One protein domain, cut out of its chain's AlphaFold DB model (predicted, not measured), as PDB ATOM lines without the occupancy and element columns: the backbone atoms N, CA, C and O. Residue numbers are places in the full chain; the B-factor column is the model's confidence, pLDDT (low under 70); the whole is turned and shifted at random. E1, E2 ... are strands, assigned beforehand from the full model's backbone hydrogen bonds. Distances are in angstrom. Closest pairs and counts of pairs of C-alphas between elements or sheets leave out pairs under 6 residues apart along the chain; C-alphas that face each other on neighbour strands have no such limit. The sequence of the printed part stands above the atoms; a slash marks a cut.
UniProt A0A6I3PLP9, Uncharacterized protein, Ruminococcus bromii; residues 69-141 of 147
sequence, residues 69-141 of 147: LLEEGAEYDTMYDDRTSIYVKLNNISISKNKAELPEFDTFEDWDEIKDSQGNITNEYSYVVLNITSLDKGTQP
ATOM      1  N   LEU A  69      43.436  19.268 254.979       66.06
ATOM      2  CA  LEU A  69      42.289  18.423 254.664       66.06
ATOM      3  C   LEU A  69      41.115  19.331 254.286       66.06
ATOM      4  O   LEU A  69      40.649  20.126 255.088       66.06
ATOM      5  N   LEU A  70      40.630  19.240 253.051       74.25
ATOM      6  CA  LEU A  70      39.435  19.973 252.635       74.25
ATOM      7  C   LEU A  70      38.198  19.237 253.152       74.25
ATOM      8  O   LEU A  70      37.540  18.506 252.414       74.25
ATOM      9  N   GLU A  71      37.926  19.395 254.441       83.81
ATOM     10  CA  GLU A  71      36.717  18.900 255.090       83.81
ATOM     11  C   GLU A  71      35.774  20.067 255.390       83.81
ATOM     12  O   GLU A  71      36.197  21.147 255.807       83.81
ATOM     13  N   GLU A  72      34.477  19.871 255.154       87.75
ATOM     14  CA  GLU A  72      33.476  20.884 255.490       87.75
ATOM     15  C   GLU A  72      33.493  21.178 256.993       87.75
ATOM     16  O   GLU A  72      33.493  20.275 257.830       87.75
ATOM     17  N   GLY A  73      33.499  22.460 257.338       87.19
ATOM     18  CA  GLY A  73      33.636  22.945 258.705       87.19
ATOM     19  C   GLY A  73      35.077  23.034 259.205       87.19
ATOM     20  O   GLY A  73      35.263  23.526 260.315       87.19
ATOM     21  N   ALA A  74      36.077  22.607 258.428       86.25
ATOM     22  CA  ALA A  74      37.471  22.707 258.836       86.25
ATOM     23  C   ALA A  74      37.931  24.169 258.938       86.25
ATOM     24  O   ALA A  74      37.584  25.021 258.113       86.25
ATOM     25  N   GLU A  75      38.727  24.441 259.970       88.56
ATOM     26  CA  GLU A  75      39.208  25.772 260.320       88.56
ATOM     27  C   GLU A  75      40.733  25.766 260.417       88.56
ATOM     28  O   GLU A  75      41.329  24.867 261.013       88.56
ATOM     29  N   TYR A  76      41.356  26.786 259.836       83.62
ATOM     30  CA  TYR A  76      42.801  26.907 259.723       83.62
ATOM     31  C   TYR A  76      43.231  28.319 260.086       83.62
ATOM     32  O   TYR A  76      42.830  29.284 259.441       83.62
ATOM     33  N   ASP A  77      44.092  28.438 261.091       81.69
ATOM     34  CA  ASP A  77      44.867  29.652 261.318       81.69
ATOM     35  C   ASP A  77      46.212  29.493 260.607       81.69
ATOM     36  O   ASP A  77      47.051  28.673 260.982       81.69
ATOM     37  N   THR A  78      46.402  30.265 259.543       74.62
ATOM     38  CA  THR A  78      47.676  30.353 258.831       74.62
ATOM     39  C   THR A  78      48.421  31.589 259.299       74.62
ATOM     40  O   THR A  78      47.886  32.698 259.304       74.62
ATOM     41  N   MET A  79      49.662  31.397 259.726       75.44
ATOM     42  CA  MET A  79      50.558  32.470 260.136       75.44
ATOM     43  C   MET A  79      51.766  32.439 259.207       75.44
ATOM     44  O   MET A  79      52.494  31.449 259.175       75.44
ATOM     45  N   TYR A  80      51.930  33.494 258.409       70.75
ATOM     46  CA  TYR A  80      53.088  33.640 257.527       70.75
ATOM     47  C   TYR A  80      54.276  34.224 258.301       70.75
ATOM     48  O   TYR A  80      55.390  33.712 258.214       70.75
ATOM     49  N   ASP A  81      54.012  35.248 259.116       74.06
ATOM     50  CA  ASP A  81      54.949  35.839 260.073       74.06
ATOM     51  C   ASP A  81      54.202  36.383 261.311       74.06
ATOM     52  O   ASP A  81      52.996  36.191 261.464       74.06
ATOM     53  N   ASP A  82      54.912  37.058 262.216       75.62
ATOM     54  CA  ASP A  82      54.377  37.660 263.448       75.62
ATOM     55  C   ASP A  82      53.351  38.784 263.211       75.62
ATOM     56  O   ASP A  82      52.714  39.255 264.157       75.62
ATOM     57  N   ARG A  83      53.179  39.227 261.965       72.12
ATOM     58  CA  ARG A  83      52.335  40.368 261.593       72.12
ATOM     59  C   ARG A  83      51.238  40.004 260.610       72.12
ATOM     60  O   ARG A  83      50.271  40.758 260.515       72.12
ATOM     61  N   THR A  84      51.368  38.871 259.935       74.81
ATOM     62  CA  THR A  84      50.560  38.464 258.793       74.81
ATOM     63  C   THR A  84      49.945  37.101 259.083       74.81
ATOM     64  O   THR A  84      50.627  36.070 259.073       74.81
ATOM     65  N   SER A  85      48.639  37.089 259.341       80.69
ATOM     66  CA  SER A  85      47.899  35.865 259.636       80.69
ATOM     67  C   SER A  85      46.512  35.898 259.007       80.69
ATOM     68  O   SER A  85      45.823  36.914 259.064       80.69
ATOM     69  N   ILE A  86      46.109  34.773 258.414       83.94
ATOM     70  CA  ILE A  86      44.766  34.564 257.871       83.94
ATOM     71  C   ILE A  86      44.124  33.416 258.621       83.94
ATOM     72  O   ILE A  86      44.672  32.311 258.669       83.94
ATOM     73  N   TYR A  87      42.923  33.660 259.119       85.81
ATOM     74  CA  TYR A  87      42.002  32.595 259.461       85.81
ATOM     75  C   TYR A  87      41.170  32.220 258.242       85.81
ATOM     76  O   TYR A  87      40.583  33.085 257.588       85.81
ATOM     77  N   VAL A  88      41.103  30.928 257.957       87.25
ATOM     78  CA  VAL A  88      40.343  30.362 256.850       87.25
ATOM     79  C   VAL A  88      39.415  29.291 257.400       87.25
ATOM     80  O   VAL A  88      39.852  28.385 258.104       87.25
ATOM     81  N   LYS A  89      38.137  29.360 257.040       88.75
ATOM     82  CA  LYS A  89      37.152  28.320 257.321       88.75
ATOM     83  C   LYS A  89      36.518  27.840 256.031       88.75
ATOM     84  O   LYS A  89      35.972  28.644 255.276       88.75
ATOM     85  N   LEU A  90      36.544  26.532 255.811       89.81
ATOM     86  CA  LEU A  90      35.823  25.906 254.712       89.81
ATOM     87  C   LEU A  90      34.388  25.633 255.160       89.81
ATOM     88  O   LEU A  90      34.143  24.730 255.950       89.81
ATOM     89  N   ASN A  91      33.428  26.429 254.700       87.94
ATOM     90  CA  ASN A  91      32.035  26.318 255.135       87.94
ATOM     91  C   ASN A  91      31.331  25.131 254.478       87.94
ATOM     92  O   ASN A  91      30.646  24.375 255.163       87.94
ATOM     93  N   ASN A  92      31.480  24.992 253.159       89.31
ATOM     94  CA  ASN A  92      30.925  23.876 252.403       89.31
ATOM     95  C   ASN A  92      31.728  23.586 251.125       89.31
ATOM     96  O   ASN A  92      32.479  24.434 250.626       89.31
ATOM     97  N   ILE A  93      31.544  22.376 250.607       88.69
ATOM     98  CA  ILE A  93      32.062  21.899 249.331       88.69
ATOM     99  C   ILE A  93      30.869  21.379 248.540       88.69
ATOM    100  O   ILE A  93      30.178  20.449 248.953       88.69
ATOM    101  N   SER A  94      30.636  21.946 247.366       87.38
ATOM    102  CA  SER A  94      29.585  21.471 246.470       87.38
ATOM    103  C   SER A  94      30.144  21.130 245.099       87.38
ATOM    104  O   SER A  94      31.177  21.646 244.673       87.38
ATOM    105  N   ILE A  95      29.465  20.211 244.419       88.94
ATOM    106  CA  ILE A  95      29.775  19.836 243.046       88.94
ATOM    107  C   ILE A  95      28.556  20.177 242.210       88.94
ATOM    108  O   ILE A  95      27.458  19.711 242.511       88.94
ATOM    109  N   SER A  96      28.752  20.951 241.147       87.62
ATOM    110  CA  SER A  96      27.690  21.228 240.184       87.62
ATOM    111  C   SER A  96      28.178  21.008 238.759       87.62
ATOM    112  O   SER A  96      29.361  21.141 238.434       87.62
ATOM    113  N   LYS A  97      27.242  20.636 237.890       90.44
ATOM    114  CA  LYS A  97      27.407  20.703 236.435       90.44
ATOM    115  C   LYS A  97      26.826  22.006 235.884       90.44
ATOM    116  O   LYS A  97      27.080  22.337 234.731       90.44
ATOM    117  N   ASN A  98      26.057  22.742 236.680       87.75
ATOM    118  CA  ASN A  98      25.375  23.948 236.262       87.75
ATOM    119  C   ASN A  98      26.081  25.182 236.813       87.75
ATOM    120  O   ASN A  98      26.054  25.465 238.007       87.75
ATOM    121  N   LYS A  99      26.689  25.956 235.919       78.81
ATOM    122  CA  LYS A  99      27.398  27.179 236.298       78.81
ATOM    123  C   LYS A  99      26.458  28.270 236.823       78.81
ATOM    124  O   LYS A  99      26.879  29.084 237.632       78.81
ATOM    125  N   ALA A 100      25.193  28.290 236.394       77.75
ATOM    126  CA  ALA A 100      24.224  29.295 236.836       77.75
ATOM    127  C   ALA A 100      23.759  29.089 238.288       77.75
ATOM    128  O   ALA A 100      23.226  30.014 238.894       77.75
ATOM    129  N   GLU A 101      23.981  27.903 238.862       76.50
ATOM    130  CA  GLU A 101      23.760  27.639 240.289       76.50
ATOM    131  C   GLU A 101      24.884  28.205 241.174       76.50
ATOM    132  O   GLU A 101      24.796  28.126 242.399       76.50
ATOM    133  N   LEU A 102      25.943  28.764 240.575       75.88
ATOM    134  CA  LEU A 102      27.146  29.215 241.265       75.88
ATOM    135  C   LEU A 102      27.182  30.754 241.273       75.88
ATOM    136  O   LEU A 102      27.572  31.356 240.272       75.88
ATOM    137  N   PRO A 103      26.752  31.411 242.367       62.47
ATOM    138  CA  PRO A 103      26.498  32.854 242.379       62.47
ATOM    139  C   PRO A 103      27.749  33.730 242.186       62.47
ATOM    140  O   PRO A 103      27.609  34.867 241.752       62.47
ATOM    141  N   GLU A 104      28.952  33.215 242.465       65.25
ATOM    142  CA  GLU A 104      30.224  33.959 242.413       65.25
ATOM    143  C   GLU A 104      31.363  33.066 241.887       65.25
ATOM    144  O   GLU A 104      32.376  32.845 242.546       65.25
ATOM    145  N   PHE A 105      31.166  32.454 240.718       64.75
ATOM    146  CA  PHE A 105      32.196  31.618 240.103       64.75
ATOM    147  C   PHE A 105      33.089  32.456 239.184       64.75
ATOM    148  O   PHE A 105      32.625  32.905 238.134       64.75
ATOM    149  N   ASP A 106      34.362  32.627 239.552       61.12
ATOM    150  CA  ASP A 106      35.360  33.248 238.678       61.12
ATOM    151  C   ASP A 106      35.438  32.473 237.359       61.12
ATOM    152  O   ASP A 106      35.725  31.270 237.303       61.12
ATOM    153  N   THR A 107      35.108  33.151 236.263       56.09
ATOM    154  CA  THR A 107      35.072  32.527 234.948       56.09
ATOM    155  C   THR A 107      36.447  32.588 234.311       56.09
ATOM    156  O   THR A 107      36.824  33.609 233.749       56.09
ATOM    157  N   PHE A 108      37.171  31.471 234.327       57.50
ATOM    158  CA  PHE A 108      38.251  31.261 233.366       57.50
ATOM    159  C   PHE A 108      37.614  31.097 231.977       57.50
ATOM    160  O   PHE A 108      36.905  30.120 231.731       57.50
ATOM    161  N   GLU A 109      37.784  32.095 231.104       58.31
ATOM    162  CA  GLU A 109      37.126  32.178 229.785       58.31
ATOM    163  C   GLU A 109      37.648  31.166 228.749       58.31
ATOM    164  O   GLU A 109      37.065  31.033 227.677       58.31
ATOM    165  N   ASP A 110      38.699  30.407 229.058       61.94
ATOM    166  CA  ASP A 110      39.485  29.709 228.032       61.94
ATOM    167  C   ASP A 110      39.030  28.277 227.688       61.94
ATOM    168  O   ASP A 110      39.725  27.582 226.943       61.94
ATOM    169  N   TRP A 111      37.931  27.761 228.256       71.50
ATOM    170  CA  TRP A 111      37.539  26.351 228.076       71.50
ATOM    171  C   TRP A 111      36.221  26.207 227.299       71.50
ATOM    172  O   TRP A 111      35.197  26.780 227.672       71.50
ATOM    173  N   ASP A 112      36.239  25.378 226.249       79.19
ATOM    174  CA  ASP A 112      35.058  25.038 225.444       79.19
ATOM    175  C   ASP A 112      34.073  24.157 226.247       79.19
ATOM    176  O   ASP A 112      34.118  22.919 226.249       79.19
ATOM    177  N   GLU A 113      33.159  24.817 226.957       86.75
ATOM    178  CA  GLU A 113      32.055  24.194 227.689       86.75
ATOM    179  C   GLU A 113      30.895  23.844 226.742       86.75
ATOM    180  O   GLU A 113      30.269  24.725 226.147       86.75
ATOM    181  N   ILE A 114      30.534  22.561 226.662       88.81
ATOM    182  CA  ILE A 114      29.342  22.108 225.933       88.81
ATOM    183  C   ILE A 114      28.210  21.950 226.942       88.81
ATOM    184  O   ILE A 114      28.375  21.259 227.946       88.81
ATOM    185  N   LYS A 115      27.060  22.583 226.685       89.62
ATOM    186  CA  LYS A 115      25.920  22.616 227.615       89.62
ATOM    187  C   LYS A 115      24.700  21.904 227.046       89.62
ATOM    188  O   LYS A 115      24.425  21.992 225.849       89.62
ATOM    189  N   ASP A 116      23.964  21.217 227.914       91.75
ATOM    190  CA  ASP A 116      22.647  20.673 227.588       91.75
ATOM    191  C   ASP A 116      21.557  21.765 227.607       91.75
ATOM    192  O   ASP A 116      21.803  22.939 227.894       91.75
ATOM    193  N   SER A 117      20.312  21.380 227.312       92.56
ATOM    194  CA  SER A 117      19.167  22.300 227.305       92.56
ATOM    195  C   SER A 117      18.792  22.863 228.682       92.56
ATOM    196  O   SER A 117      17.956  23.761 228.756       92.56
ATOM    197  N   GLN A 118      19.345  22.319 229.766       90.00
ATOM    198  CA  GLN A 118      19.132  22.769 231.144       90.00
ATOM    199  C   GLN A 118      20.295  23.643 231.651       90.00
ATOM    200  O   GLN A 118      20.228  24.163 232.764       90.00
ATOM    201  N   GLY A 119      21.336  23.849 230.835       87.38
ATOM    202  CA  GLY A 119      22.510  24.652 231.177       87.38
ATOM    203  C   GLY A 119      23.604  23.883 231.924       87.38
ATOM    204  O   GLY A 119      24.577  24.502 232.361       87.38
ATOM    205  N   ASN A 120      23.481  22.559 232.053       90.44
ATOM    206  CA  ASN A 120      24.520  21.724 232.649       90.44
ATOM    207  C   ASN A 120      25.629  21.459 231.632       90.44
ATOM    208  O   ASN A 120      25.337  21.177 230.468       90.44
ATOM    209  N   ILE A 121      26.889  21.466 232.065       91.06
ATOM    210  CA  ILE A 121      27.986  21.006 231.213       91.06
ATOM    211  C   ILE A 121      27.899  19.497 230.986       91.06
ATOM    212  O   ILE A 121      27.674  18.713 231.911       91.06
ATOM    213  N   THR A 122      28.125  19.083 229.746       92.00
ATOM    214  CA  THR A 122      28.191  17.670 229.351       92.00
ATOM    215  C   THR A 122      29.626  17.169 229.224       92.00
ATOM    216  O   THR A 122      29.841  16.004 228.901       92.00
ATOM    217  N   ASN A 123      30.616  18.035 229.464       90.94
ATOM    218  CA  ASN A 123      32.021  17.655 229.544       90.94
ATOM    219  C   ASN A 123      32.245  16.607 230.660       90.94
ATOM    220  O   ASN A 123      31.447  16.465 231.595       90.94
ATOM    221  N   GLU A 124      33.367  15.887 230.588       90.62
ATOM    222  CA  GLU A 124      33.715  14.831 231.554       90.62
ATOM    223  C   GLU A 124      34.058  15.365 232.957       90.62
ATOM    224  O   GLU A 124      34.072  14.601 233.919       90.62
ATOM    225  N   TYR A 125      34.269  16.676 233.108       87.25
ATOM    226  CA  TYR A 125      34.551  17.327 234.391       87.25
ATOM    227  C   TYR A 125      33.310  17.992 234.998       87.25
ATOM    228  O   TYR A 125      32.327  18.256 234.306       87.25
ATOM    229  N   SER A 126      33.349  18.264 236.300       87.50
ATOM    230  CA  SER A 126      32.336  19.036 237.034       87.50
ATOM    231  C   SER A 126      33.000  20.222 237.724       87.50
ATOM    232  O   SER A 126      34.205  20.188 237.975       87.50
ATOM    233  N   TYR A 127      32.220  21.238 238.079       86.19
ATOM    234  CA  TYR A 127      32.705  22.316 238.930       86.19
ATOM    235  C   TYR A 127      32.729  21.850 240.380       86.19
ATOM    236  O   TYR A 127      31.750  21.275 240.859       86.19
ATOM    237  N   VAL A 128      33.832  22.121 241.072       86.38
ATOM    238  CA  VAL A 128      33.927  22.024 242.530       86.38
ATOM    239  C   VAL A 128      33.894  23.442 243.071       86.38
ATOM    240  O   VAL A 128      34.656  24.295 242.619       86.38
ATOM    241  N   VAL A 129      32.996  23.697 244.012       83.69
ATOM    242  CA  VAL A 129      32.735  25.030 244.548       83.69
ATOM    243  C   VAL A 129      32.962  24.998 246.039       83.69
ATOM    244  O   VAL A 129      32.307  24.245 246.762       83.69
ATOM    245  N   LEU A 130      33.923  25.807 246.470       85.88
ATOM    246  CA  LEU A 130      34.353  25.919 247.853       85.88
ATOM    247  C   LEU A 130      33.806  27.228 248.413       85.88
ATOM    248  O   LEU A 130      34.205  28.303 247.967       85.88
ATOM    249  N   ASN A 131      32.906  27.151 249.389       86.19
ATOM    250  CA  ASN A 131      32.513  28.334 250.144       86.19
ATOM    251  C   ASN A 131      33.491  28.508 251.299       86.19
ATOM    252  O   ASN A 131      33.524  27.689 252.220       86.19
ATOM    253  N   ILE A 132      34.290  29.567 251.239       87.38
ATOM    254  CA  ILE A 132      35.359  29.828 252.194       87.38
ATOM    255  C   ILE A 132      35.096  31.165 252.880       87.38
ATOM    256  O   ILE A 132      34.893  32.180 252.219       87.38
ATOM    257  N   THR A 133      35.153  31.174 254.209       87.06
ATOM    258  CA  THR A 133      35.287  32.410 254.983       87.06
ATOM    259  C   THR A 133      36.766  32.659 255.225       87.06
ATOM    260  O   THR A 133      37.442  31.805 255.800       87.06
ATOM    261  N   SER A 134      37.265  33.829 254.841       85.69
ATOM    262  CA  SER A 134      38.605  34.292 255.195       85.69
ATOM    263  C   SER A 134      38.528  35.540 256.072       85.69
ATOM    264  O   SER A 134      37.678  36.411 255.879       85.69
ATOM    265  N   LEU A 135      39.407  35.613 257.069       85.44
ATOM    266  CA  LEU A 135      39.548  36.764 257.951       85.44
ATOM    267  C   LEU A 135      41.029  37.094 258.121       85.44
ATOM    268  O   LEU A 135      41.814  36.248 258.544       85.44
ATOM    269  N   ASP A 136      41.381  38.346 257.840       84.31
ATOM    270  CA  ASP A 136      42.682  38.899 258.200       84.31
ATOM    271  C   ASP A 136      42.759  39.059 259.726       84.31
ATOM    272  O   ASP A 136      41.977  39.797 260.335       84.31
ATOM    273  N   LYS A 137      43.675  38.314 260.346       82.56
ATOM    274  CA  LYS A 137      43.999  38.395 261.779       82.56
ATOM    275  C   LYS A 137      45.362  39.044 262.013       82.56
ATOM    276  O   LYS A 137      45.793  39.157 263.162       82.56
ATOM    277  N   GLY A 138      46.040  39.442 260.941       77.12
ATOM    278  CA  GLY A 138      47.295  40.158 260.981       77.12
ATOM    279  C   GLY A 138      47.141  41.578 261.518       77.12
ATOM    280  O   GLY A 138      46.058  42.154 261.611       77.12
ATOM    281  N   THR A 139      48.278  42.159 261.884       78.12
ATOM    282  CA  THR A 139      48.393  43.591 262.194       78.12
ATOM    283  C   THR A 139      48.769  44.412 260.962       78.12
ATOM    284  O   THR A 139      48.687  45.642 261.001       78.12
ATOM    285  N   GLN A 140      49.171  43.751 259.872       73.88
ATOM    286  CA  GLN A 140      49.391  44.358 258.564       73.88
ATOM    287  C   GLN A 140      48.426  43.757 257.537       73.88
ATOM    288  O   GLN A 140      48.261  42.540 257.528       73.88
ATOM    289  N   PRO A 141      47.819  44.587 256.668       67.19
ATOM    290  CA  PRO A 141      46.918  44.103 255.636       67.19
ATOM    291  C   PRO A 141      47.679  43.335 254.555       67.19
ATOM    292  O   PRO A 141      48.812  43.681 254.206       67.19
TER     293      PRO A 141
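Overview. This is residues 69 to 141 of the 147 residues of an uncharacterized protein of Ruminococcus bromii (UniProt A0A6I3PLP9). With little regular structure, this is a long, twisted ribbon of E2 and E3, short E1 beside one end of E2 and a large loop, residues 97 to 126, at the other. The 73 printed residues have no named helix and three strands, a meander E1, E2, E3, each the antiparallel neighbour of the one before, in that sheet order; the class is all strand, with 27 residues in named elements. The whole is only just loose, close to extended, with radius of gyration of the C-alphas 16.6 A, spanning 52 by 25 by 19 A.

Along the chain. Find C-alpha 85 at (47.899, 35.865, 259.636); from there E2, residues 85 to 96, runs 31.6 A and bends by 53 degrees at residue 91. E3, residues 127 to 136, runs 27.3 A to C-alpha 136 at (42.682, 38.899, 258.200). E1, residues 75 to 79, runs 13.2 A.

Arrangement. In hairpin E2 and E3, antiparallel at 161 degrees, find N 89 and O 133 within hydrogen-bond range, 2.8 A. In hairpin E1 and E2, at 141 degrees, find N 78 and O 86, 2.8 A.

Size, cuts and confidence. The farthest C-alphas, of Asp 82 and Ser 117, are 52.7 A apart. The printed part has no cut; the E2 to E3 link is long, 30 residues. Model pLDDT is under 70 at residues 69, 103 to 110 and 141.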